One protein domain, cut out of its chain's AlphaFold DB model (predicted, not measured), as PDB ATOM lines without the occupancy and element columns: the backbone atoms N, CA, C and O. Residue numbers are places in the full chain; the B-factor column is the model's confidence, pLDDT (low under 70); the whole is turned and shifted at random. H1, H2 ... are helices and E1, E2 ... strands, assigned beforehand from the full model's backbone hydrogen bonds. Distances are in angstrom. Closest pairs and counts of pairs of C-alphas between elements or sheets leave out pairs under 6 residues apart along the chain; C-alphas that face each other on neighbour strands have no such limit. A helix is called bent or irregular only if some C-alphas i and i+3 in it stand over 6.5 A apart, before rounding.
ATOM      1  N   ILE A   3     278.145 213.113 168.171       63.81
ATOM      2  CA  ILE A   3     278.334 212.356 169.418       63.81
ATOM      3  C   ILE A   3     279.829 212.378 169.757       63.81
ATOM      4  O   ILE A   3     280.630 211.838 168.995       63.81
ATOM      5  N   GLU A   4     280.208 212.978 170.891       65.06
ATOM      6  CA  GLU A   4     281.597 212.977 171.359       65.06
ATOM      7  C   GLU A   4     281.870 211.813 172.319       65.06
ATOM      8  O   GLU A   4     281.102 211.531 173.249       65.06
ATOM      9  N   LEU A   5     283.025 211.178 172.126       67.56
ATOM     10  CA  LEU A   5     283.552 210.140 173.001       67.56
ATOM     11  C   LEU A   5     284.779 210.668 173.743       67.56
ATOM     12  O   LEU A   5     285.689 211.224 173.128       67.56
ATOM     13  N   THR A   6     284.854 210.422 175.045       67.25
ATOM     14  CA  THR A   6     286.070 210.630 175.840       67.25
ATOM     15  C   THR A   6     286.457 209.323 176.514       67.25
ATOM     16  O   THR A   6     285.724 208.842 177.372       67.25
ATOM     17  N   LEU A   7     287.607 208.748 176.178       64.25
ATOM     18  CA  LEU A   7     288.096 207.518 176.810       64.25
ATOM     19  C   LEU A   7     289.078 207.860 177.942       64.25
ATOM     20  O   LEU A   7     289.876 208.778 177.814       64.25
ATOM     21  N   ILE A   8     289.052 207.110 179.043       66.75
ATOM     22  CA  ILE A   8     290.113 207.090 180.059       66.75
ATOM     23  C   ILE A   8     290.789 205.718 179.954       66.75
ATOM     24  O   ILE A   8     290.306 204.748 180.552       66.75
ATOM     25  N   PRO A   9     291.837 205.593 179.124       62.03
ATOM     26  CA  PRO A   9     292.510 204.321 178.932       62.03
ATOM     27  C   PRO A   9     293.449 203.997 180.106       62.03
ATOM     28  O   PRO A   9     294.209 204.852 180.548       62.03
ATOM     29  N   GLU A  10     293.450 202.741 180.565       64.06
ATOM     30  CA  GLU A  10     294.522 202.183 181.409       64.06
ATOM     31  C   GLU A  10     295.730 201.702 180.564       64.06
ATOM     32  O   GLU A  10     296.805 201.449 181.103       64.06
ATOM     33  N   SER A  11     295.574 201.608 179.234       64.38
ATOM     34  CA  SER A  11     296.587 201.183 178.250       64.38
ATOM     35  C   SER A  11     296.260 201.734 176.853       64.38
ATOM     36  O   SER A  11     295.139 202.176 176.628       64.38
ATOM     37  N   SER A  12     297.186 201.668 175.888       65.06
ATOM     38  CA  SER A  12     296.853 201.977 174.483       65.06
ATOM     39  C   SER A  12     295.734 201.051 173.985       65.06
ATOM     40  O   SER A  12     295.791 199.839 174.215       65.06
ATOM     41  N   ILE A  13     294.699 201.626 173.366       71.38
ATOM     42  CA  ILE A  13     293.538 200.892 172.851       71.38
ATOM     43  C   ILE A  13     293.169 201.420 171.480       71.38
ATOM     44  O   ILE A  13     292.936 202.619 171.289       71.38
ATOM     45  N   ARG A  14     292.980 200.487 170.551       73.94
ATOM     46  CA  ARG A  14     292.349 200.797 169.279       73.94
ATOM     47  C   ARG A  14     290.840 200.872 169.446       73.94
ATOM     48  O   ARG A  14     290.201 199.917 169.891       73.94
ATOM     49  N   THR A  15     290.275 202.014 169.082       75.94
ATOM     50  CA  THR A  15     288.838 202.268 169.159       75.94
ATOM     51  C   THR A  15     288.277 202.416 167.763       75.94
ATOM     52  O   THR A  15     288.871 203.056 166.895       75.94
ATOM     53  N   TYR A  16     287.104 201.841 167.568       80.06
ATOM     54  CA  TYR A  16     286.378 201.910 166.322       80.06
ATOM     55  C   TYR A  16     284.984 202.445 166.572       80.06
ATOM     56  O   TYR A  16     284.376 202.174 167.614       80.06
ATOM     57  N   ALA A  17     284.468 203.152 165.579       81.19
ATOM     58  CA  ALA A  17     283.099 203.590 165.580       81.19
ATOM     59  C   ALA A  17     282.490 203.488 164.181       81.19
ATOM     60  O   ALA A  17     283.149 203.746 163.175       81.19
ATOM     61  N   LEU A  18     281.223 203.100 164.142       79.50
ATOM     62  CA  LEU A  18     280.403 202.993 162.942       79.50
ATOM     63  C   LEU A  18     279.122 203.785 163.191       79.50
ATOM     64  O   LEU A  18     278.469 203.529 164.201       79.50
ATOM     65  N   SER A  19     278.742 204.692 162.297       81.12
ATOM     66  CA  SER A  19     277.463 205.416 162.351       81.12
ATOM     67  C   SER A  19     276.468 204.936 161.293       81.12
ATOM     68  O   SER A  19     276.814 204.243 160.332       81.12
ATOM     69  N   ASP A  20     275.212 205.355 161.437       74.94
ATOM     70  CA  ASP A  20     274.185 205.208 160.404       74.94
ATOM     71  C   ASP A  20     274.386 206.139 159.191       74.94
ATOM     72  O   ASP A  20     273.686 205.977 158.191       74.94
ATOM     73  N   SER A  21     275.370 207.052 159.214       69.94
ATOM     74  CA  SER A  21     275.837 207.781 158.019       69.94
ATOM     75  C   SER A  21     276.748 206.942 157.110       69.94
ATOM     76  O   SER A  21     277.129 207.407 156.041       69.94
ATOM     77  N   SER A  22     277.030 205.685 157.481       58.91
ATOM     78  CA  SER A  22     277.977 204.769 156.815       58.91
ATOM     79  C   SER A  22     279.451 205.178 156.921       58.91
ATOM     80  O   SER A  22     280.296 204.598 156.237       58.91
ATOM     81  N   ASP A  23     279.776 206.111 157.816       64.00
ATOM     82  CA  ASP A  23     281.156 206.475 158.114       64.00
ATOM     83  C   ASP A  23     281.722 205.524 159.179       64.00
ATOM     84  O   ASP A  23     281.175 205.377 160.277       64.00
ATOM     85  N   ILE A  24     282.831 204.858 158.849       66.88
ATOM     86  CA  ILE A  24     283.642 204.121 159.823       66.88
ATOM     87  C   ILE A  24     284.825 205.000 160.196       66.88
ATOM     88  O   ILE A  24     285.663 205.326 159.353       66.88
ATOM     89  N   ALA A  25     284.921 205.339 161.476       69.12
ATOM     90  CA  ALA A  25     286.083 205.997 162.047       69.12
ATOM     91  C   ALA A  25     286.883 204.993 162.882       69.12
ATOM     92  O   ALA A  25     286.323 204.184 163.626       69.12
ATOM     93  N   HIS A  26     288.207 205.063 162.786       72.81
ATOM     94  CA  HIS A  26     289.116 204.339 163.664       72.81
ATOM     95  C   HIS A  26     290.169 205.308 164.183       72.81
ATOM     96  O   HIS A  26     290.683 206.136 163.431       72.81
ATOM     97  N   VAL A  27     290.466 205.217 165.475       66.50
ATOM     98  CA  VAL A  27     291.511 206.014 166.116       66.50
ATOM     99  C   VAL A  27     292.209 205.149 167.154       66.50
ATOM    100  O   VAL A  27     291.562 204.517 167.996       66.50
ATOM    101  N   ASP A  28     293.538 205.143 167.101       66.12
ATOM    102  CA  ASP A  28     294.373 204.665 168.197       66.12
ATOM    103  C   ASP A  28     294.387 205.770 169.266       66.12
ATOM    104  O   ASP A  28     294.939 206.853 169.060       66.12
ATOM    105  N   LEU A  29     293.672 205.548 170.372       65.31
ATOM    106  CA  LEU A  29     293.525 206.552 171.425       65.31
ATOM    107  C   LEU A  29     294.681 206.411 172.426       65.31
ATOM    108  O   LEU A  29     294.760 205.427 173.164       65.31
ATOM    109  N   GLU A  30     295.554 207.419 172.476       60.94
ATOM    110  CA  GLU A  30     296.676 207.515 173.420       60.94
ATOM    111  C   GLU A  30     296.508 208.714 174.374       60.94
ATOM    112  O   GLU A  30     296.029 209.777 173.982       60.94
ATOM    113  N   GLY A  31     296.935 208.563 175.633       58.84
ATOM    114  CA  GLY A  31     296.973 209.648 176.626       58.84
ATOM    115  C   GLY A  31     295.806 209.679 177.623       58.84
ATOM    116  O   GLY A  31     294.955 208.794 177.658       58.84
ATOM    117  N   LEU A  32     295.789 210.701 178.486       53.91
ATOM    118  CA  LEU A  32     294.726 210.929 179.470       53.91
ATOM    119  C   LEU A  32     293.600 211.740 178.813       53.91
ATOM    120  O   LEU A  32     293.820 212.887 178.433       53.91
ATOM    121  N   PHE A  33     292.402 211.159 178.724       63.84
ATOM    122  CA  PHE A  33     291.206 211.750 178.097       63.84
ATOM    123  C   PHE A  33     291.270 211.986 176.574       63.84
ATOM    124  O   PHE A  33     290.845 213.049 176.112       63.84
ATOM    125  N   PRO A  34     291.759 211.035 175.755       64.94
ATOM    126  CA  PRO A  34     291.692 211.174 174.309       64.94
ATOM    127  C   PRO A  34     290.236 211.307 173.838       64.94
ATOM    128  O   PRO A  34     289.343 210.561 174.264       64.94
ATOM    129  N   LYS A  35     290.015 212.288 172.956       67.56
ATOM    130  CA  LYS A  35     288.739 212.517 172.280       67.56
ATOM    131  C   LYS A  35     288.698 211.719 170.982       67.56
ATOM    132  O   LYS A  35     289.620 211.798 170.174       67.56
ATOM    133  N   PHE A  36     287.619 210.977 170.777       67.06
ATOM    134  CA  PHE A  36     287.342 210.329 169.497       67.06
ATOM    135  C   PHE A  36     286.627 211.317 168.559       67.06
ATOM    136  O   PHE A  36     285.870 212.157 169.056       67.06
ATOM    137  N   PRO A  37     286.831 211.240 167.231       65.75
ATOM    138  CA  PRO A  37     286.123 212.084 166.283       65.75
ATOM    139  C   PRO A  37     284.610 211.952 166.438       65.75
ATOM    140  O   PRO A  37     284.048 210.861 166.516       65.75
ATOM    141  N   ALA A  38     283.974 213.112 166.461       66.56
ATOM    142  CA  ALA A  38     282.544 213.280 166.346       66.56
ATOM    143  C   ALA A  38     281.974 212.462 165.174       66.56
ATOM    144  O   ALA A  38     282.391 212.654 164.033       66.56
ATOM    145  N   LEU A  39     281.004 211.589 165.454       67.62
ATOM    146  CA  LEU A  39     280.206 210.940 164.415       67.62
ATOM    147  C   LEU A  39     278.865 211.650 164.259       67.62
ATOM    148  O   LEU A  39     278.157 211.875 165.247       67.62
ATOM    149  N   ASP A  40     278.516 211.965 163.014       69.25
ATOM    150  CA  ASP A  40     277.189 212.440 162.645       69.25
ATOM    151  C   ASP A  40     276.267 211.242 162.408       69.25
ATOM    152  O   ASP A  40     276.552 210.356 161.604       69.25
ATOM    153  N   GLY A  41     275.148 211.193 163.127       77.12
ATOM    154  CA  GLY A  41     274.216 210.077 163.022       77.12
ATOM    155  C   GLY A  41     273.168 210.069 164.123       77.12
ATOM    156  O   GLY A  41     273.289 210.778 165.120       77.12
ATOM    157  N   THR A  42     272.111 209.277 163.938       86.31
ATOM    158  CA  THR A  42     271.180 208.940 165.033       86.31
ATOM    159  C   THR A  42     271.683 207.741 165.818       86.31
ATOM    160  O   THR A  42     271.443 207.651 167.020       86.31
ATOM    161  N   PHE A  43     272.394 206.835 165.150       88.94
ATOM    162  CA  PHE A  43     272.919 205.614 165.736       88.94
ATOM    163  C   PHE A  43     274.425 205.553 165.526       88.94
ATOM    164  O   PHE A  43     274.919 205.807 164.430       88.94
ATOM    165  N   ALA A  44     275.151 205.157 166.564       88.94
ATOM    166  CA  ALA A  44     276.574 204.886 166.471       88.94
ATOM    167  C   ALA A  44     276.934 203.655 167.301       88.94
ATOM    168  O   ALA A  44     276.527 203.530 168.452       88.94
ATOM    169  N   ILE A  45     277.695 202.729 166.732       88.56
ATOM    170  CA  ILE A  45     278.277 201.604 167.455       88.56
ATOM    171  C   ILE A  45     279.740 201.917 167.701       88.56
ATOM    172  O   ILE A  45     280.475 202.161 166.753       88.56
ATOM    173  N   PHE A  46     280.157 201.848 168.959       86.19
ATOM    174  CA  PHE A  46     281.551 201.973 169.362       86.19
ATOM    175  C   PHE A  46     282.041 200.624 169.861       86.19
ATOM    176  O   PHE A  46     281.327 199.958 170.613       86.19
ATOM    177  N   TRP A  47     283.252 200.225 169.481       86.06
ATOM    178  CA  TRP A  47     283.905 199.059 170.063       86.06
ATOM    179  C   TRP A  47     285.399 199.270 170.274       86.06
ATOM    180  O   TRP A  47     286.063 200.012 169.554       86.06
ATOM    181  N   LEU A  48     285.920 198.585 171.286       80.81
ATOM    182  CA  LEU A  48     287.321 198.600 171.673       80.81
ATOM    183  C   LEU A  48     287.982 197.290 171.234       80.81
ATOM    184  O   LEU A  48     287.477 196.194 171.504       80.81
ATOM    185  N   GLU A  49     289.112 197.392 170.544       76.19
ATOM    186  CA  GLU A  49     289.959 196.252 170.219       76.19
ATOM    187  C   GLU A  49     290.847 195.898 171.418       76.19
ATOM    188  O   GLU A  49     291.486 196.766 171.995       76.19
ATOM    189  N   GLN A  50     290.902 194.607 171.769       62.50
ATOM    190  CA  GLN A  50     291.858 194.045 172.736       62.50
ATOM    191  C   GLN A  50     291.857 194.720 174.125       62.50
ATOM    192  O   GLN A  50     292.829 195.345 174.532       62.50
ATOM    193  N   LEU A  51     290.785 194.532 174.902       63.91
ATOM    194  CA  LEU A  51     290.748 195.002 176.293       63.91
ATOM    195  C   LEU A  51     291.742 194.215 177.165       63.91
ATOM    196  O   LEU A  51     291.484 193.057 177.505       63.91
ATOM    197  N   GLN A  52     292.843 194.851 177.567       63.72
ATOM    198  CA  GLN A  52     293.634 194.427 178.721       63.72
ATOM    199  C   GLN A  52     293.300 195.344 179.898       63.72
ATOM    200  O   GLN A  52     293.760 196.475 179.957       63.72
ATOM    201  N   GLY A  53     292.499 194.853 180.845       64.94
ATOM    202  CA  GLY A  53     292.104 195.634 182.019       64.94
ATOM    203  C   GLY A  53     290.733 196.296 181.884       64.94
ATOM    204  O   GLY A  53     289.844 195.788 181.189       64.94
ATOM    205  N   ARG A  54     290.520 197.373 182.647       67.44
ATOM    206  CA  ARG A  54     289.238 198.076 182.751       67.44
ATOM    207  C   ARG A  54     289.344 199.408 182.024       67.44
ATOM    208  O   ARG A  54     290.289 200.156 182.217       67.44
ATOM    209  N   HIS A  55     288.331 199.748 181.236       70.69
ATOM    210  CA  HIS A  55     288.347 200.999 180.481       70.69
ATOM    211  C   HIS A  55     287.053 201.766 180.682       70.69
ATOM    212  O   HIS A  55     285.973 201.178 180.662       70.69
ATOM    213  N   ILE A  56     287.162 203.074 180.914       72.50
ATOM    214  CA  ILE A  56     286.007 203.947 181.123       72.50
ATOM    215  C   ILE A  56     285.859 204.841 179.904       72.50
ATOM    216  O   ILE A  56     286.776 205.574 179.552       72.50
ATOM    217  N   VAL A  57     284.689 204.799 179.286       72.56
ATOM    218  CA  VAL A  57     284.337 205.613 178.131       72.56
ATOM    219  C   VAL A  57     283.184 206.521 178.502       72.56
ATOM    220  O   VAL A  57     282.088 206.071 178.819       72.56
ATOM    221  N   GLY A  58     283.451 207.810 178.440       74.38
ATOM    222  CA  GLY A  58     282.483 208.875 178.533       74.38
ATOM    223  C   GLY A  58     281.793 209.133 177.203       74.38
ATOM    224  O   GLY A  58     282.467 209.403 176.213       74.38
ATOM    225  N   PHE A  59     280.467 209.141 177.210       74.44
ATOM    226  CA  PHE A  59     279.648 209.664 176.123       74.44
ATOM    227  C   PHE A  59     279.085 211.015 176.544       74.44
ATOM    228  O   PHE A  59     278.443 211.130 177.597       74.44
ATOM    229  N   SER A  60     279.323 212.031 175.726       68.06
ATOM    230  CA  SER A  60     278.754 213.359 175.915       68.06
ATOM    231  C   SER A  60     278.316 213.942 174.586       68.06
ATOM    232  O   SER A  60     278.928 213.719 173.545       68.06
ATOM    233  N   THR A  61     277.269 214.747 174.643       63.09
ATOM    234  CA  THR A  61     276.984 215.716 173.597       63.09
ATOM    235  C   THR A  61     277.322 217.100 174.133       63.09
ATOM    236  O   THR A  61     277.095 217.383 175.309       63.09
ATOM    237  N   GLU A  62     277.834 217.989 173.284       60.09
ATOM    238  CA  GLU A  62     277.953 219.413 173.639       60.09
ATOM    239  C   GLU A  62     276.569 220.106 173.744       60.09
ATOM    240  O   GLU A  62     276.473 221.264 174.149       60.09
ATOM    241  N   GLY A  63     275.484 219.406 173.387       60.41
ATOM    242  CA  GLY A  63     274.137 219.957 173.224       60.41
ATOM    243  C   GLY A  63     273.099 219.557 174.279       60.41
ATOM    244  O   GLY A  63     273.402 219.073 175.366       60.41
ATOM    245  N   SER A  64     271.835 219.807 173.935       66.25
ATOM    246  CA  SER A  64     270.594 219.574 174.700       66.25
ATOM    247  C   SER A  64     269.970 218.190 174.453       66.25
ATOM    248  O   SER A  64     268.810 217.955 174.805       66.25
ATOM    249  N   ASN A  65     270.701 217.278 173.805       78.00
ATOM    250  CA  ASN A  65     270.141 215.988 173.418       78.00
ATOM    251  C   ASN A  65     270.309 214.946 174.519       78.00
ATOM    252  O   ASN A  65     271.323 214.887 175.223       78.00
ATOM    253  N   LEU A  66     269.305 214.083 174.615       81.31
ATOM    254  CA  LEU A  66     269.354 212.884 175.430       81.31
ATOM    255  C   LEU A  66     270.003 211.757 174.619       81.31
ATOM    256  O   LEU A  66     269.682 211.552 173.453       81.31
ATOM    257  N   LEU A  67     270.896 211.005 175.242       83.75
ATOM    258  CA  LEU A  67     271.522 209.817 174.684       83.75
ATOM    259  C   LEU A  67     270.980 208.571 175.372       83.75
ATOM    260  O   LEU A  67     270.808 208.552 176.595       83.75
ATOM    261  N   ALA A  68     270.793 207.512 174.592       85.94
ATOM    262  CA  ALA A  68     270.705 206.155 175.102       85.94
ATOM    263  C   ALA A  68     271.953 205.370 174.706       85.94
ATOM    264  O   ALA A  68     272.325 205.347 173.540       85.94
ATOM    265  N   VAL A  69     272.576 204.694 175.661       84.69
ATOM    266  CA  VAL A  69     273.704 203.793 175.426       84.69
ATOM    267  C   VAL A  69     273.269 202.392 175.814       84.69
ATOM    268  O   VAL A  69     272.655 202.209 176.863       84.69
ATOM    269  N   ILE A  70     273.575 201.399 174.986       85.75
ATOM    270  CA  ILE A  70     273.194 199.995 175.170       85.75
ATOM    271  C   ILE A  70     274.430 199.122 174.971       85.75
ATOM    272  O   ILE A  70     275.120 199.259 173.964       85.75
ATOM    273  N   SER A  71     274.709 198.199 175.894       81.56
ATOM    274  CA  SER A  71     275.789 197.224 175.688       81.56
ATOM    275  C   SER A  71     275.443 196.294 174.535       81.56
ATOM    276  O   SER A  71     274.337 195.760 174.476       81.56
ATOM    277  N   LEU A  72     276.413 196.012 173.674       84.25
ATOM    278  CA  LEU A  72     276.271 194.986 172.648       84.25
ATOM    279  C   LEU A  72     276.916 193.669 173.097       84.25
ATOM    280  O   LEU A  72     277.840 193.690 173.919       84.25
ATOM    281  N   PRO A  73     276.433 192.519 172.595       78.44
ATOM    282  CA  PRO A  73     277.086 191.235 172.811       78.44
ATOM    283  C   PRO A  73     278.501 191.196 172.242       78.44
ATOM    284  O   PRO A  73     278.872 191.926 171.316       78.44
ATOM    285  N   THR A  74     279.274 190.256 172.788       76.94
ATOM    286  CA  THR A  74     280.518 189.821 172.155       76.94
ATOM    287  C   THR A  74     280.189 189.185 170.808       76.94
ATOM    288  O   THR A  74     279.226 188.428 170.687       76.94
ATOM    289  N   VAL A  75     280.997 189.491 169.797       81.06
ATOM    290  CA  VAL A  75     280.805 188.957 168.447       81.06
ATOM    291  C   VAL A  75     280.960 187.428 168.457       81.06
ATOM    292  O   VAL A  75     281.948 186.934 169.015       81.06
ATOM    293  N   PRO A  76     280.012 186.668 167.871       77.94
ATOM    294  CA  PRO A  76     280.101 185.213 167.805       77.94
ATOM    295  C   PRO A  76     281.393 184.737 167.135       77.94
ATOM    296  O   PRO A  76     281.912 185.374 166.216       77.94
ATOM    297  N   HIS A  77     281.910 183.590 167.581       74.94
ATOM    298  CA  HIS A  77     283.107 182.995 166.985       74.94
ATOM    299  C   HIS A  77     282.882 182.707 165.494       74.94
ATOM    300  O   HIS A  77     281.868 182.128 165.117       74.94
ATOM    301  N   GLY A  78     283.840 183.107 164.652       73.00
ATOM    302  CA  GLY A  78     283.777 182.918 163.199       73.00
ATOM    303  C   GLY A  78     283.120 184.059 162.413       73.00
ATOM    304  O   GLY A  78     283.154 184.017 161.187       73.00
ATOM    305  N   LEU A  79     282.579 185.090 163.074       76.38
ATOM    306  CA  LEU A  79     282.101 186.314 162.419       76.38
ATOM    307  C   LEU A  79     283.101 187.465 162.588       76.38
ATOM    308  O   LEU A  79     283.668 187.665 163.665       76.38
ATOM    309  N   GLY A  80     283.292 188.255 161.529       84.38
ATOM    310  CA  GLY A  80     284.055 189.502 161.609       84.38
ATOM    311  C   GLY A  80     283.302 190.555 162.428       84.38
ATOM    312  O   GLY A  80     282.098 190.734 162.238       84.38
ATOM    313  N   ARG A  81     283.997 191.277 163.322       84.25
ATOM    314  CA  ARG A  81     283.365 192.304 164.178       84.25
ATOM    315  C   ARG A  81     282.677 193.399 163.373       84.25
ATOM    316  O   ARG A  81     281.530 193.727 163.657       84.25
ATOM    317  N   GLU A  82     283.358 193.906 162.351       84.06
ATOM    318  CA  GLU A  82     282.818 194.932 161.457       84.06
ATOM    319  C   GLU A  82     281.551 194.447 160.753       84.06
ATOM    320  O   GLU A  82     280.541 195.132 160.787       84.06
ATOM    321  N   GLN A  83     281.562 193.233 160.194       86.56
ATOM    322  CA  GLN A  83     280.393 192.648 159.526       86.56
ATOM    323  C   GLN A  83     279.215 192.468 160.492       86.56
ATOM    324  O   GLN A  83     278.069 192.762 160.151       86.56
ATOM    325  N   TYR A  84     279.496 192.013 161.716       88.12
ATOM    326  CA  TYR A  84     278.481 191.823 162.745       88.12
ATOM    327  C   TYR A  84     277.832 193.149 163.161       88.12
ATOM    328  O   TYR A  84     276.603 193.270 163.144       88.12
ATOM    329  N   TYR A  85     278.639 194.163 163.490       88.75
ATOM    330  CA  TYR A  85     278.133 195.477 163.886       88.75
ATOM    331  C   TYR A  85     277.517 196.249 162.712       88.75
ATOM    332  O   TYR A  85     276.508 196.922 162.916       88.75
ATOM    333  N   ALA A  86     278.011 196.073 161.484       87.81
ATOM    334  CA  ALA A  86     277.382 196.610 160.277       87.81
ATOM    335  C   ALA A  86     275.967 196.062 160.079       87.81
ATOM    336  O   ALA A  86     275.047 196.836 159.831       87.81
ATOM    337  N   GLY A  87     275.751 194.759 160.286       89.69
ATOM    338  CA  GLY A  87     274.408 194.177 160.231       89.69
ATOM    339  C   GLY A  87     273.459 194.752 161.292       89.69
ATOM    340  O   GLY A  87     272.277 194.962 161.021       89.69
ATOM    341  N   ILE A  88     273.959 195.037 162.501       90.75
ATOM    342  CA  ILE A  88     273.168 195.707 163.548       90.75
ATOM    343  C   ILE A  88     272.842 197.145 163.132       90.75
ATOM    344  O   ILE A  88     271.695 197.571 163.278       90.75
ATOM    345  N   MET A  89     273.818 197.877 162.591       90.69
ATOM    346  CA  MET A  89     273.625 199.255 162.142       90.69
ATOM    347  C   MET A  89     272.626 199.345 160.985       90.69
ATOM    348  O   MET A  89     271.737 200.192 161.000       90.69
ATOM    349  N   GLU A  90     272.694 198.421 160.028       90.19
ATOM    350  CA  GLU A  90     271.740 198.330 158.922       90.19
ATOM    351  C   GLU A  90     270.302 198.140 159.433       90.19
ATOM    352  O   GLU A  90     269.370 198.775 158.936       90.19
ATOM    353  N   ARG A  91     270.107 197.303 160.463       92.06
ATOM    354  CA  ARG A  91     268.799 197.142 161.117       92.06
ATOM    355  C   ARG A  91     268.359 198.417 161.835       92.06
ATOM    356  O   ARG A  91     267.197 198.787 161.706       92.06
ATOM    357  N   CYS A  92     269.268 199.110 162.527       91.44
ATOM    358  CA  CYS A  92     268.968 200.404 163.150       91.44
ATOM    359  C   CYS A  92     268.501 201.432 162.112       91.44
ATOM    360  O   CYS A  92     267.497 202.103 162.330       91.44
ATOM    361  N   TYR A  93     269.180 201.508 160.967       89.12
ATOM    362  CA  TYR A  93     268.818 202.411 159.878       89.12
ATOM    363  C   TYR A  93     267.442 202.075 159.283       89.12
ATOM    364  O   TYR A  93     266.590 202.955 159.166       89.12
ATOM    365  N   LYS A  94     267.188 200.797 158.965       90.62
ATOM    366  CA  LYS A  94     265.898 200.339 158.410       90.62
ATOM    367  C   LYS A  94     264.721 200.607 159.347       90.62
ATOM    368  O   LYS A  94     263.639 200.955 158.890       90.62
ATOM    369  N   GLU A  95     264.937 200.453 160.647       91.50
ATOM    370  CA  GLU A  95     263.901 200.551 161.678       91.50
ATOM    371  C   GLU A  95     263.919 201.894 162.431       91.50
ATOM    372  O   GLU A  95     263.271 202.028 163.472       91.50
ATOM    373  N   ARG A  96     264.648 202.898 161.924       90.62
ATOM    374  CA  ARG A  96     264.958 204.156 162.626       90.62
ATOM    375  C   ARG A  96     263.739 204.810 163.265       90.62
ATOM    376  O   ARG A  96     263.729 205.036 164.475       90.62
ATOM    377  N   ASP A  97     262.704 205.084 162.479       90.75
ATOM    378  CA  ASP A  97     261.518 205.801 162.961       90.75
ATOM    379  C   ASP A  97     260.745 204.994 164.010       90.75
ATOM    380  O   ASP A  97     260.261 205.544 165.002       90.75
ATOM    381  N   SER A  98     260.675 203.674 163.821       92.12
ATOM    382  CA  SER A  98     260.038 202.735 164.747       92.12
ATOM    383  C   SER A  98     260.766 202.713 166.093       92.12
ATOM    384  O   SER A  98     260.144 202.922 167.140       92.12
ATOM    385  N   ILE A  99     262.095 202.557 166.067       91.81
ATOM    386  CA  ILE A  99     262.968 202.559 167.248       91.81
ATOM    387  C   ILE A  99     262.853 203.888 168.001       91.81
ATOM    388  O   ILE A  99     262.627 203.900 169.213       91.81
ATOM    389  N   MET A 100     262.959 205.010 167.289       90.81
ATOM    390  CA  MET A 100     262.924 206.346 167.883       90.81
ATOM    391  C   MET A 100     261.560 206.670 168.494       90.81
ATOM    392  O   MET A 100     261.486 207.141 169.630       90.81
ATOM    393  N   SER A 101     260.473 206.375 167.779       89.38
ATOM    394  CA  SER A 101     259.107 206.559 168.280       89.38
ATOM    395  C   SER A 101     258.860 205.729 169.540       89.38
ATOM    396  O   SER A 101     258.362 206.241 170.548       89.38
ATOM    397  N   PHE A 102     259.282 204.461 169.524       89.69
ATOM    398  CA  PHE A 102     259.170 203.558 170.661       89.69
ATOM    399  C   PHE A 102     259.947 204.050 171.886       89.69
ATOM    400  O   PHE A 102     259.388 204.101 172.987       89.69
ATOM    401  N   LEU A 103     261.215 204.428 171.701       88.25
ATOM    402  CA  LEU A 103     262.088 204.915 172.766       88.25
ATOM    403  C   LEU A 103     261.519 206.170 173.416       88.25
ATOM    404  O   LEU A 103     261.343 206.203 174.635       88.25
ATOM    405  N   ARG A 104     261.161 207.169 172.602       85.69
ATOM    406  CA  ARG A 104     260.581 208.417 173.099       85.69
ATOM    407  C   ARG A 104     259.279 208.142 173.847       85.69
ATOM    408  O   ARG A 104     259.162 208.491 175.013       85.69
ATOM    409  N   LYS A 105     258.329 207.419 173.252       85.44
ATOM    410  CA  LYS A 105     257.057 207.113 173.924       85.44
ATOM    411  C   LYS A 105     257.255 206.393 175.262       85.44
ATOM    412  O   LYS A 105     256.584 206.723 176.237       85.44
ATOM    413  N   SER A 106     258.169 205.426 175.310       83.44
ATOM    414  CA  SER A 106     258.441 204.653 176.526       83.44
ATOM    415  C   SER A 106     259.049 205.527 177.624       83.44
ATOM    416  O   SER A 106     258.587 205.484 178.762       83.44
ATOM    417  N   LEU A 107     260.025 206.376 177.284       80.38
ATOM    418  CA  LEU A 107     260.666 207.293 178.232       80.38
ATOM    419  C   LEU A 107     259.728 208.410 178.717       80.38
ATOM    420  O   LEU A 107     259.869 208.857 179.852       80.38
ATOM    421  N   SER A 108     258.751 208.834 177.908       77.75
ATOM    422  CA  SER A 108     257.720 209.792 178.336       77.75
ATOM    423  C   SER A 108     256.734 209.216 179.356       77.75
ATOM    424  O   SER A 108     256.183 209.982 180.137       77.75
ATOM    425  N   PHE A 109     256.469 207.903 179.341       71.56
ATOM    426  CA  PHE A 109     255.380 207.309 180.126       71.56
ATOM    427  C   PHE A 109     255.744 207.046 181.597       71.56
ATOM    428  O   PHE A 109     255.001 207.459 182.481       71.56
ATOM    429  N   GLU A 110     256.880 206.397 181.885       65.25
ATOM    430  CA  GLU A 110     257.340 206.162 183.277       65.25
ATOM    431  C   GLU A 110     258.426 207.148 183.729       65.25
ATOM    432  O   GLU A 110     258.923 207.074 184.854       65.25
ATOM    433  N   GLY A 111     258.816 208.067 182.845       68.94
ATOM    434  CA  GLY A 111     259.980 208.913 183.042       68.94
ATOM    435  C   GLY A 111     261.296 208.167 182.812       68.94
ATOM    436  O   GLY A 111     261.390 206.938 182.849       68.94
ATOM    437  N   ILE A 112     262.360 208.942 182.610       66.81
ATOM    438  CA  ILE A 112     263.699 208.434 182.276       66.81
ATOM    439  C   ILE A 112     264.266 207.506 183.366       66.81
ATOM    440  O   ILE A 112     265.115 206.675 183.054       66.81
ATOM    441  N   ASN A 113     263.777 207.596 184.610       64.31
ATOM    442  CA  ASN A 113     264.220 206.805 185.769       64.31
ATOM    443  C   ASN A 113     263.396 205.523 186.018       64.31
ATOM    444  O   ASN A 113     263.678 204.785 186.962       64.31
ATOM    445  N   GLY A 114     262.389 205.225 185.187       66.12
ATOM    446  CA  GLY A 114     261.532 204.048 185.340       66.12
ATOM    447  C   GLY A 114     262.269 202.725 185.088       66.12
ATOM    448  O   GLY A 114     262.675 202.422 183.961       66.12
ATOM    449  N   ARG A 115     262.419 201.892 186.131       67.44
ATOM    450  CA  ARG A 115     263.067 200.566 186.041       67.44
ATOM    451  C   ARG A 115     262.383 199.625 185.053       67.44
ATOM    452  O   ARG A 115     263.059 198.900 184.312       67.44
ATOM    453  N   CYS A 116     261.053 199.623 185.073       69.56
ATOM    454  CA  CYS A 116     260.227 198.759 184.239       69.56
ATOM    455  C   CYS A 116     260.339 199.175 182.768       69.56
ATOM    456  O   CYS A 116     260.640 198.327 181.926       69.56
ATOM    457  N   VAL A 117     260.243 200.475 182.476       74.25
ATOM    458  CA  VAL A 117     260.439 201.035 181.134       74.25
ATOM    459  C   VAL A 117     261.814 200.722 180.564       74.25
ATOM    460  O   VAL A 117     261.885 200.250 179.434       74.25
ATOM    461  N   ARG A 118     262.910 200.896 181.313       77.44
ATOM    462  CA  ARG A 118     264.260 200.610 180.784       77.44
ATOM    463  C   ARG A 118     264.442 199.128 180.421       77.44
ATOM    464  O   ARG A 118     264.952 198.815 179.348       77.44
ATOM    465  N   SER A 119     263.957 198.213 181.264       76.38
ATOM    466  CA  SER A 119     263.998 196.764 180.990       76.38
ATOM    467  C   SER A 119     263.133 196.381 179.784       76.38
ATOM    468  O   SER A 119     263.529 195.563 178.952       76.38
ATOM    469  N   PHE A 120     261.954 196.995 179.669       79.00
ATOM    470  CA  PHE A 120     261.037 196.787 178.553       79.00
ATOM    471  C   PHE A 120     261.603 197.312 177.231       79.00
ATOM    472  O   PHE A 120     261.559 196.601 176.226       79.00
ATOM    473  N   ILE A 121     262.177 198.520 177.249       81.88
ATOM    474  CA  ILE A 121     262.887 199.112 176.114       81.88
ATOM    475  C   ILE A 121     263.966 198.154 175.634       81.88
ATOM    476  O   ILE A 121     263.980 197.777 174.464       81.88
ATOM    477  N   LEU A 122     264.833 197.726 176.551       82.19
ATOM    478  CA  LEU A 122     265.950 196.857 176.229       82.19
ATOM    479  C   LEU A 122     265.480 195.553 175.579       82.19
ATOM    480  O   LEU A 122     265.946 195.198 174.503       82.19
ATOM    481  N   TYR A 123     264.507 194.871 176.181       82.19
ATOM    482  CA  TYR A 123     263.955 193.632 175.635       82.19
ATOM    483  C   TYR A 123     263.377 193.802 174.222       82.19
ATOM    484  O   TYR A 123     263.574 192.946 173.355       82.19
ATOM    485  N   LYS A 124     262.658 194.902 173.974       85.31
ATOM    486  CA  LYS A 124     262.077 195.190 172.658       85.31
ATOM    487  C   LYS A 124     263.152 195.489 171.621       85.31
ATOM    488  O   LYS A 124     263.088 194.919 170.534       85.31
ATOM    489  N   LEU A 125     264.152 196.292 171.977       85.88
ATOM    490  CA  LEU A 125     265.270 196.605 171.090       85.88
ATOM    491  C   LEU A 125     266.113 195.372 170.773       85.88
ATOM    492  O   LEU A 125     266.418 195.148 169.611       85.88
ATOM    493  N   ILE A 126     266.419 194.526 171.759       85.19
ATOM    494  CA  ILE A 126     267.135 193.255 171.552       85.19
ATOM    495  C   ILE A 126     266.427 192.401 170.503       85.19
ATOM    496  O   ILE A 126     267.061 191.908 169.575       85.19
ATOM    497  N   ARG A 127     265.100 192.262 170.614       85.38
ATOM    498  CA  ARG A 127     264.310 191.502 169.639       85.38
ATOM    499  C   ARG A 127     264.303 192.149 168.258       85.38
ATOM    500  O   ARG A 127     264.468 191.442 167.271       85.38
ATOM    501  N   GLN A 128     264.114 193.465 168.186       87.25
ATOM    502  CA  GLN A 128     264.064 194.200 166.919       87.25
ATOM    503  C   GLN A 128     265.420 194.193 166.197       87.25
ATOM    504  O   GLN A 128     265.477 194.026 164.983       87.25
ATOM    505  N   LEU A 129     266.519 194.291 166.947       87.88
ATOM    506  CA  LEU A 129     267.890 194.266 166.435       87.88
ATOM    507  C   LEU A 129     268.466 192.850 166.288       87.88
ATOM    508  O   LEU A 129     269.608 192.716 165.837       87.88
ATOM    509  N   GLN A 130     267.684 191.817 166.623       86.50
ATOM    510  CA  GLN A 130     268.072 190.403 166.565       86.50
ATOM    511  C   GLN A 130     269.371 190.119 167.334       86.50
ATOM    512  O   GLN A 130     270.302 189.504 166.821       86.50
ATOM    513  N   LEU A 131     269.452 190.627 168.563       81.56
ATOM    514  CA  LEU A 131     270.576 190.383 169.465       81.56
ATOM    515  C   LEU A 131     270.267 189.146 170.321       81.56
ATOM    516  O   LEU A 131     269.208 189.077 170.941       81.56
ATOM    517  N   ASP A 132     271.188 188.184 170.387       68.00
ATOM    518  CA  ASP A 132     270.971 186.928 171.130       68.00
ATOM    519  C   ASP A 132     270.969 187.132 172.653       68.00
ATOM    520  O   ASP A 132     270.258 186.456 173.394       68.00
ATOM    521  N   SER A 133     271.769 188.080 173.139       69.56
ATOM    522  CA  SER A 133     271.789 188.542 174.530       69.56
ATOM    523  C   SER A 133     272.572 189.852 174.619       69.56
ATOM    524  O   SER A 133     273.353 190.168 173.726       69.56
ATOM    525  N   VAL A 134     272.376 190.629 175.684       70.81
ATOM    526  CA  VAL A 134     273.216 191.803 175.973       70.81
ATOM    527  C   VAL A 134     273.934 191.598 177.305       70.81
ATOM    528  O   VAL A 134     273.314 191.112 178.257       70.81
ATOM    529  N   PRO A 135     275.224 191.952 177.408       66.50
ATOM    530  CA  PRO A 135     275.932 191.938 178.677       66.50
ATOM    531  C   PRO A 135     275.296 192.903 179.679       66.50
ATOM    532  O   PRO A 135     274.851 193.995 179.322       66.50
ATOM    533  N   VAL A 136     275.299 192.517 180.954       65.31
ATOM    534  CA  VAL A 136     274.894 193.401 182.049       65.31
ATOM    535  C   VAL A 136     276.104 194.222 182.489       65.31
ATOM    536  O   VAL A 136     277.150 193.663 182.812       65.31
ATOM    537  N   TRP A 137     275.965 195.547 182.550       65.12
ATOM    538  CA  TRP A 137     276.988 196.397 183.158       65.12
ATOM    539  C   TRP A 137     277.014 196.206 184.680       65.12
ATOM    540  O   TRP A 137     276.032 196.467 185.380       65.12
ATOM    541  N   GLU A 138     278.147 195.738 185.202       53.19
ATOM    542  CA  GLU A 138     278.360 195.551 186.639       53.19
ATOM    543  C   GLU A 138     278.939 196.823 187.292       53.19
ATOM    544  O   GLU A 138     280.081 197.209 187.034       53.19
ATOM    545  N   GLU A 139     278.155 197.459 188.167       52.38
ATOM    546  CA  GLU A 139     278.534 198.635 188.981       52.38
ATOM    547  C   GLU A 139     279.490 198.344 190.154       52.38
ATOM    548  O   GLU A 139     279.471 197.226 190.680       52.38
ATOM    549  N   ARG A 140     280.195 199.401 190.643       46.25
ATOM    550  CA  ARG A 140     280.328 199.869 192.069       46.25
ATOM    551  C   ARG A 140     281.477 200.900 192.270       46.25
ATOM    552  O   ARG A 140     282.355 200.930 191.406       46.25
ATOM    553  N   PRO A 141     281.619 201.591 193.439       43.75
ATOM    554  CA  PRO A 141     280.664 202.034 194.474       43.75
ATOM    555  C   PRO A 141     280.656 203.585 194.619       43.75
ATOM    556  O   PRO A 141     281.572 204.257 194.172       43.75
ATOM    557  N   HIS A 142     279.674 204.132 195.335       39.19
ATOM    558  CA  HIS A 142     279.523 205.549 195.721       39.19
ATOM    559  C   HIS A 142     278.724 206.429 194.742       39.19
ATOM    560  O   HIS A 142     279.234 206.918 193.743       39.19
ATOM    561  N   ILE A 143     277.488 206.713 195.184       39.38
ATOM    562  CA  ILE A 143     276.504 207.681 194.666       39.38
ATOM    563  C   ILE A 143     275.670 207.117 193.498       39.38
ATOM    564  O   ILE A 143     276.190 206.716 192.468       39.38
ATOM    565  N   GLY A 144     274.366 206.945 193.746       39.94
ATOM    566  CA  GLY A 144     273.508 206.005 193.019       39.94
ATOM    567  C   GLY A 144     272.942 206.459 191.670       39.94
ATOM    568  O   GLY A 144     272.656 207.629 191.469       39.94
ATOM    569  N   ASP A 145     272.667 205.474 190.815       41.25
ATOM    570  CA  ASP A 145     271.317 205.097 190.364       41.25
ATOM    571  C   ASP A 145     271.306 203.563 190.247       41.25
ATOM    572  O   ASP A 145     272.144 202.979 189.572       41.25
ATOM    573  N   GLY A 146     270.407 202.886 190.961       40.88
ATOM    574  CA  GLY A 146     270.380 201.428 191.038       40.88
ATOM    575  C   GLY A 146     269.896 200.798 189.736       40.88
ATOM    576  O   GLY A 146     268.699 200.578 189.575       40.88
ATOM    577  N   ARG A 147     270.841 200.468 188.845       50.81
ATOM    578  CA  ARG A 147     270.764 199.478 187.748       50.81
ATOM    579  C   ARG A 147     269.365 199.130 187.252       50.81
ATOM    580  O   ARG A 147     268.675 198.273 187.808       50.81
ATOM    581  N   CYS A 148     269.037 199.651 186.074       44.28
ATOM    582  CA  CYS A 148     267.889 199.181 185.310       44.28
ATOM    583  C   CYS A 148     268.285 198.786 183.880       44.28
ATOM    584  O   CYS A 148     267.768 199.319 182.908       44.28
ATOM    585  N   GLY A 149     269.203 197.815 183.775       52.50
ATOM    586  CA  GLY A 149     269.027 196.696 182.840       52.50
ATOM    587  C   GLY A 149     270.071 196.423 181.754       52.50
ATOM    588  O   GLY A 149     270.072 195.293 181.292       52.50
ATOM    589  N   ALA A 150     270.952 197.375 181.407       65.12
ATOM    590  CA  ALA A 150     271.893 197.407 180.252       65.12
ATOM    591  C   ALA A 150     271.578 198.487 179.195       65.12
ATOM    592  O   ALA A 150     272.215 198.520 178.142       65.12
ATOM    593  N   ILE A 151     270.645 199.399 179.498       74.81
ATOM    594  CA  ILE A 151     270.487 200.683 178.805       74.81
ATOM    595  C   ILE A 151     270.752 201.837 179.785       74.81
ATOM    596  O   ILE A 151     270.171 201.888 180.870       74.81
ATOM    597  N   LEU A 152     271.660 202.739 179.417       78.06
ATOM    598  CA  LEU A 152     272.020 203.951 180.149       78.06
ATOM    599  C   LEU A 152     271.430 205.145 179.414       78.06
ATOM    600  O   LEU A 152     271.577 205.247 178.201       78.06
ATOM    601  N   ILE A 153     270.773 206.041 180.145       77.88
ATOM    602  CA  ILE A 153     270.170 207.250 179.583       77.88
ATOM    603  C   ILE A 153     270.799 208.464 180.263       77.88
ATOM    604  O   ILE A 153     270.813 208.541 181.491       77.88
ATOM    605  N   GLY A 154     271.319 209.410 179.487       75.50
ATOM    606  CA  GLY A 154     272.021 210.593 179.996       75.50
ATOM    607  C   GLY A 154     272.140 211.680 178.937       75.50
ATOM    608  O   GLY A 154     271.736 211.468 177.802       75.50
ATOM    609  N   GLY A 155     272.635 212.858 179.300       70.81
ATOM    610  CA  GLY A 155     272.648 214.042 178.433       70.81
ATOM    611  C   GLY A 155     272.157 215.286 179.165       70.81
ATOM    612  O   GLY A 155     272.058 215.290 180.392       70.81
ATOM    613  N   ARG A 156     271.843 216.356 178.430       61.56
ATOM    614  CA  ARG A 156     271.312 217.602 179.003       61.56
ATOM    615  C   ARG A 156     269.812 217.684 178.727       61.56
ATOM    616  O   ARG A 156     269.407 217.891 177.594       61.56
ATOM    617  N   GLY A 157     268.993 217.486 179.758       55.88
ATOM    618  CA  GLY A 157     267.547 217.709 179.683       55.88
ATOM    619  C   GLY A 157     267.190 219.200 179.688       55.88
ATOM    620  O   GLY A 157     268.067 220.066 179.707       55.88
ATOM    621  N   SER A 158     265.889 219.511 179.690       52.53
ATOM    622  CA  SER A 158     265.399 220.874 179.944       52.53
ATOM    623  C   SER A 158     265.935 221.428 181.274       52.53
ATOM    624  O   SER A 158     266.310 220.662 182.152       52.53
ATOM    625  N   GLU A 159     265.923 222.752 181.476       52.09
ATOM    626  CA  GLU A 159     266.484 223.423 182.674       52.09
ATOM    627  C   GLU A 159     266.001 222.866 184.031       52.09
ATOM    628  O   GLU A 159     266.635 223.094 185.056       52.09
ATOM    629  N   ARG A 160     264.881 222.134 184.048       46.81
ATOM    630  CA  ARG A 160     264.281 221.521 185.243       46.81
ATOM    631  C   ARG A 160     264.709 220.067 185.490       46.81
ATOM    632  O   ARG A 160     264.290 219.483 186.485       46.81
ATOM    633  N   TYR A 161     265.494 219.471 184.594       46.19
ATOM    634  CA  TYR A 161     265.979 218.097 184.683       46.19
ATOM    635  C   TYR A 161     267.452 218.057 184.274       46.19
ATOM    636  O   TYR A 161     267.788 218.282 183.113       46.19
ATOM    637  N   GLU A 162     268.330 217.740 185.224       48.25
ATOM    638  CA  GLU A 162     269.744 217.466 184.967       48.25
ATOM    639  C   GLU A 162     269.964 215.944 184.972       48.25
ATOM    640  O   GLU A 162     270.345 215.389 186.005       48.25
ATOM    641  N   PRO A 163     269.712 215.216 183.860       51.94
ATOM    642  CA  PRO A 163     270.282 213.886 183.735       51.94
ATOM    643  C   PRO A 163     271.806 214.005 183.831       51.94
ATOM    644  O   PRO A 163     272.371 215.076 183.587       51.94
ATOM    645  N   ASN A 164     272.478 212.904 184.176       56.69
ATOM    646  CA  ASN A 164     273.937 212.844 184.171       56.69
ATOM    647  C   ASN A 164     274.450 213.437 182.851       56.69
ATOM    648  O   ASN A 164     274.231 212.862 181.781       56.69
ATOM    649  N   ARG A 165     275.099 214.609 182.934       58.81
ATOM    650  CA  ARG A 165     275.569 215.391 181.772       58.81
ATOM    651  C   ARG A 165     276.560 214.608 180.906       58.81
ATOM    652  O   ARG A 165     276.842 214.991 179.777       58.81
ATOM    653  N   LYS A 166     277.082 213.512 181.456       66.19
ATOM    654  CA  LYS A 166     277.998 212.570 180.842       66.19
ATOM    655  C   LYS A 166     277.610 211.156 181.268       66.19
ATOM    656  O   LYS A 166     277.302 210.927 182.438       66.19
ATOM    657  N   LEU A 167     277.635 210.216 180.330       71.81
ATOM    658  CA  LEU A 167     277.486 208.791 180.618       71.81
ATOM    659  C   LEU A 167     278.863 208.140 180.625       71.81
ATOM    660  O   LEU A 167     279.455 207.971 179.566       71.81
ATOM    661  N   ASP A 168     279.358 207.761 181.800       71.06
ATOM    662  CA  ASP A 168     280.585 206.975 181.911       71.06
ATOM    663  C   ASP A 168     280.247 205.475 181.881       71.06
ATOM    664  O   ASP A 168     279.559 204.948 182.757       71.06
ATOM    665  N   VAL A 169     280.734 204.777 180.856       72.50
ATOM    666  CA  VAL A 169     280.530 203.344 180.626       72.50
ATOM    667  C   VAL A 169     281.826 202.599 180.876       72.50
ATOM    668  O   VAL A 169     282.876 202.946 180.346       72.50
ATOM    669  N   VAL A 170     281.747 201.539 181.673       71.88
ATOM    670  CA  VAL A 170     282.888 200.672 181.957       71.88
ATOM    671  C   VAL A 170     282.879 199.492 180.989       71.88
ATOM    672  O   VAL A 170     282.032 198.606 181.104       71.88
ATOM    673  N   PHE A 171     283.851 199.447 180.086       71.38
ATOM    674  CA  PHE A 171     284.118 198.297 179.229       71.38
ATOM    675  C   PHE A 171     285.010 197.278 179.957       71.38
ATOM    676  O   PHE A 171     285.953 197.635 180.672       71.38
ATOM    677  N   ARG A 172     284.683 195.992 179.792       64.69
ATOM    678  CA  ARG A 172     285.404 194.827 180.344       64.69
ATOM    679  C   ARG A 172     285.522 193.753 179.264       64.69
ATOM    680  O   ARG A 172     284.821 193.814 178.264       64.69
ATOM    681  N   SER A 173     286.334 192.722 179.470       64.06
ATOM    682  CA  SER A 173     286.540 191.642 178.485       64.06
ATOM    683  C   SER A 173     285.253 190.992 177.935       64.06
ATOM    684  O   SER A 173     285.262 190.507 176.809       64.06
ATOM    685  N   SER A 174     284.145 191.011 178.688       58.59
ATOM    686  CA  SER A 174     282.825 190.489 178.289       58.59
ATOM    687  C   SER A 174     281.895 191.497 177.590       58.59
ATOM    688  O   SER A 174     280.854 191.108 177.060       58.59
ATOM    689  N   SER A 175     282.238 192.786 177.594       69.44
ATOM    690  CA  SER A 175     281.498 193.874 176.951       69.44
ATOM    691  C   SER A 175     282.514 194.888 176.448       69.44
ATOM    692  O   SER A 175     283.047 195.679 177.228       69.44
ATOM    693  N   SER A 176     282.807 194.812 175.148       78.25
ATOM    694  CA  SER A 176     283.765 195.677 174.454       78.25
ATOM    695  C   SER A 176     283.109 196.571 173.409       78.25
ATOM    696  O   SER A 176     283.824 197.211 172.646       78.25
ATOM    697  N   ALA A 177     281.774 196.576 173.326       85.62
ATOM    698  CA  ALA A 177     281.032 197.355 172.346       85.62
ATOM    699  C   ALA A 177     279.705 197.878 172.901       85.62
ATOM    700  O   ALA A 177     279.065 197.232 173.736       85.62
ATOM    701  N   CYS A 178     279.273 199.035 172.413       87.00
ATOM    702  CA  CYS A 178     277.977 199.610 172.738       87.00
ATOM    703  C   CYS A 178     277.334 200.280 171.524       87.00
ATOM    704  O   CYS A 178     278.022 200.831 170.669       87.00
ATOM    705  N   LEU A 179     276.006 200.282 171.502       89.12
ATOM    706  CA  LEU A 179     275.187 201.106 170.627       89.12
ATOM    707  C   LEU A 179     274.814 202.389 171.371       89.12
ATOM    708  O   LEU A 179     274.279 202.332 172.474       89.12
ATOM    709  N   VAL A 180     275.068 203.529 170.752       88.88
ATOM    710  CA  VAL A 180     274.670 204.861 171.198       88.88
ATOM    711  C   VAL A 180     273.579 205.361 170.265       88.88
ATOM    712  O   VAL A 180     273.677 205.217 169.047       88.88
ATOM    713  N   ILE A 181     272.534 205.931 170.847       89.19
ATOM    714  CA  ILE A 181     271.366 206.450 170.149       89.19
ATOM    715  C   ILE A 181     271.174 207.900 170.578       89.19
ATOM    716  O   ILE A 181     270.971 208.169 171.766       89.19
ATOM    717  N   ASP A 182     271.215 208.824 169.622       87.38
ATOM    718  CA  ASP A 182     270.813 210.212 169.834       87.38
ATOM    719  C   ASP A 182     269.282 210.291 169.841       87.38
ATOM    720  O   ASP A 182     268.626 210.140 168.811       87.38
ATOM    721  N   LEU A 183     268.694 210.518 171.018       85.75
ATOM    722  CA  LEU A 183     267.249 210.652 171.187       85.75
ATOM    723  C   LEU A 183     266.739 212.054 170.825       85.75
ATOM    724  O   LEU A 183     265.520 212.265 170.814       85.75
ATOM    725  N   GLY A 184     267.628 212.994 170.494       83.12
ATOM    726  CA  GLY A 184     267.332 214.397 170.231       83.12
ATOM    727  C   GLY A 184     267.038 215.201 171.498       83.12
ATOM    728  O   GLY A 184     267.149 214.699 172.621       83.12
ATOM    729  N   GLU A 185     266.633 216.459 171.311       80.50
ATOM    730  CA  GLU A 185     266.197 217.311 172.417       80.50
ATOM    731  C   GLU A 185     265.027 216.673 173.168       80.50
ATOM    732  O   GLU A 185     264.022 216.271 172.569       80.50
ATOM    733  N   TRP A 186     265.135 216.636 174.494       74.44
ATOM    734  CA  TRP A 186     264.068 216.145 175.354       74.44
ATOM    735  C   TRP A 186     263.442 217.280 176.155       74.44
ATOM    736  O   TRP A 186     264.104 217.943 176.957       74.44
TER     737      TRP A 186
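What this domain is: This is residues 3 to 186 of the 189 residues of an uncharacterized protein of Pseudomonas sp. PAMC 29040 (UniProt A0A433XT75). Two strongly twisted sheets lie face to face as a sandwich, six strands in E3 E2 E5 E10 E7 E8 and four in E4 E1 E6 E9, each antiparallel; edge strand E3 comes near E4, and E8 near E9. On one face of the larger sheet lie H1, H2 and H3, making two layers, helices over a sheet. The printed part has 184 residues with three named helices and ten named strands, in the order E1 to E7, H1 to H3, E8 to E10; the class is mixed, helices and strands. It is compact, with a radius of gyration of the C-alphas of 15.4 A, and rounded, spanning 41 by 35 by 28 A.

How they stand to each other: E1, residues 3 to 8, is antiparallel to E4, residues 35 to 39, and to E6, residues 55 to 60, with N 36 and O 5 3.1 A apart and N 6 and O 58 2.8 A apart. E6 is antiparallel to E9, residues 167 to 171, with N 57 and O 169 at 2.8 A. E2, residues 13 to 19, and E3, residues 24 to 29, form a hairpin, with N 17 and O 25 at 2.9 A. E5, residues 43 to 49, is antiparallel to E2, with N 47 and O 16 at 2.9 A, and to E10, residues 177 to 185, with N 180 and O 44 at 2.7 A. E7, residues 65 to 71, is antiparallel to E10, with N 181 and O 68 at 2.8 A, and to E8, residues 151 to 155, with N 69 and O 152 at 2.8 A. The closest C-alphas of E8 and E9 are Gly 154 and Leu 167, 5.8 A. H1, residues 81 to 94, is over E2 and E5 at a height over the sheet of 9.2 A, along the strands, at 8 degrees to E5 on the local plane; its closest C-alphas with E5 are Cys 92 and Phe 43, 7.0 A. H2, residues 96 to 110, on the same face, is over E10 at a height of 10.0 A and across the strands, at 74 degrees on the local plane. H2 and H3, residues 115 to 128, form a helical hairpin and touch, closest at C-alphas Ser 106 and Val 117, 6.2 A, with a shallow tilt of 15 degrees, opposite ways. Every O i to N i+4 pair is within hydrogen-bond range in H1 and H3; in H2 10 of 11 are.

Where its parts are: E1 begins at C-alpha 3, (278.334, 212.356, 169.418). The longest strand, E10, measures 24.9 A and ends at C-alpha 185, (266.197, 217.311, 172.417). H1 measures 20.1 A, H2 22.1 A and H3 20.2 A. H2 is neither bent nor irregular, but only just: C-alphas 107 and 110 are 6.1 A apart.

The domain as a whole: The two C-alphas farthest apart, Gly 78 and Arg 160, are 48.5 A apart. The printed part has no cut. The links from H3 to E8, 22 residues, and from E8 to E9, 11 residues, are long. The mean pLDDT of the printed part is 72.9, and 79 residues are under 70, among them 27 to 40, 135 to 150 and 156 to 166.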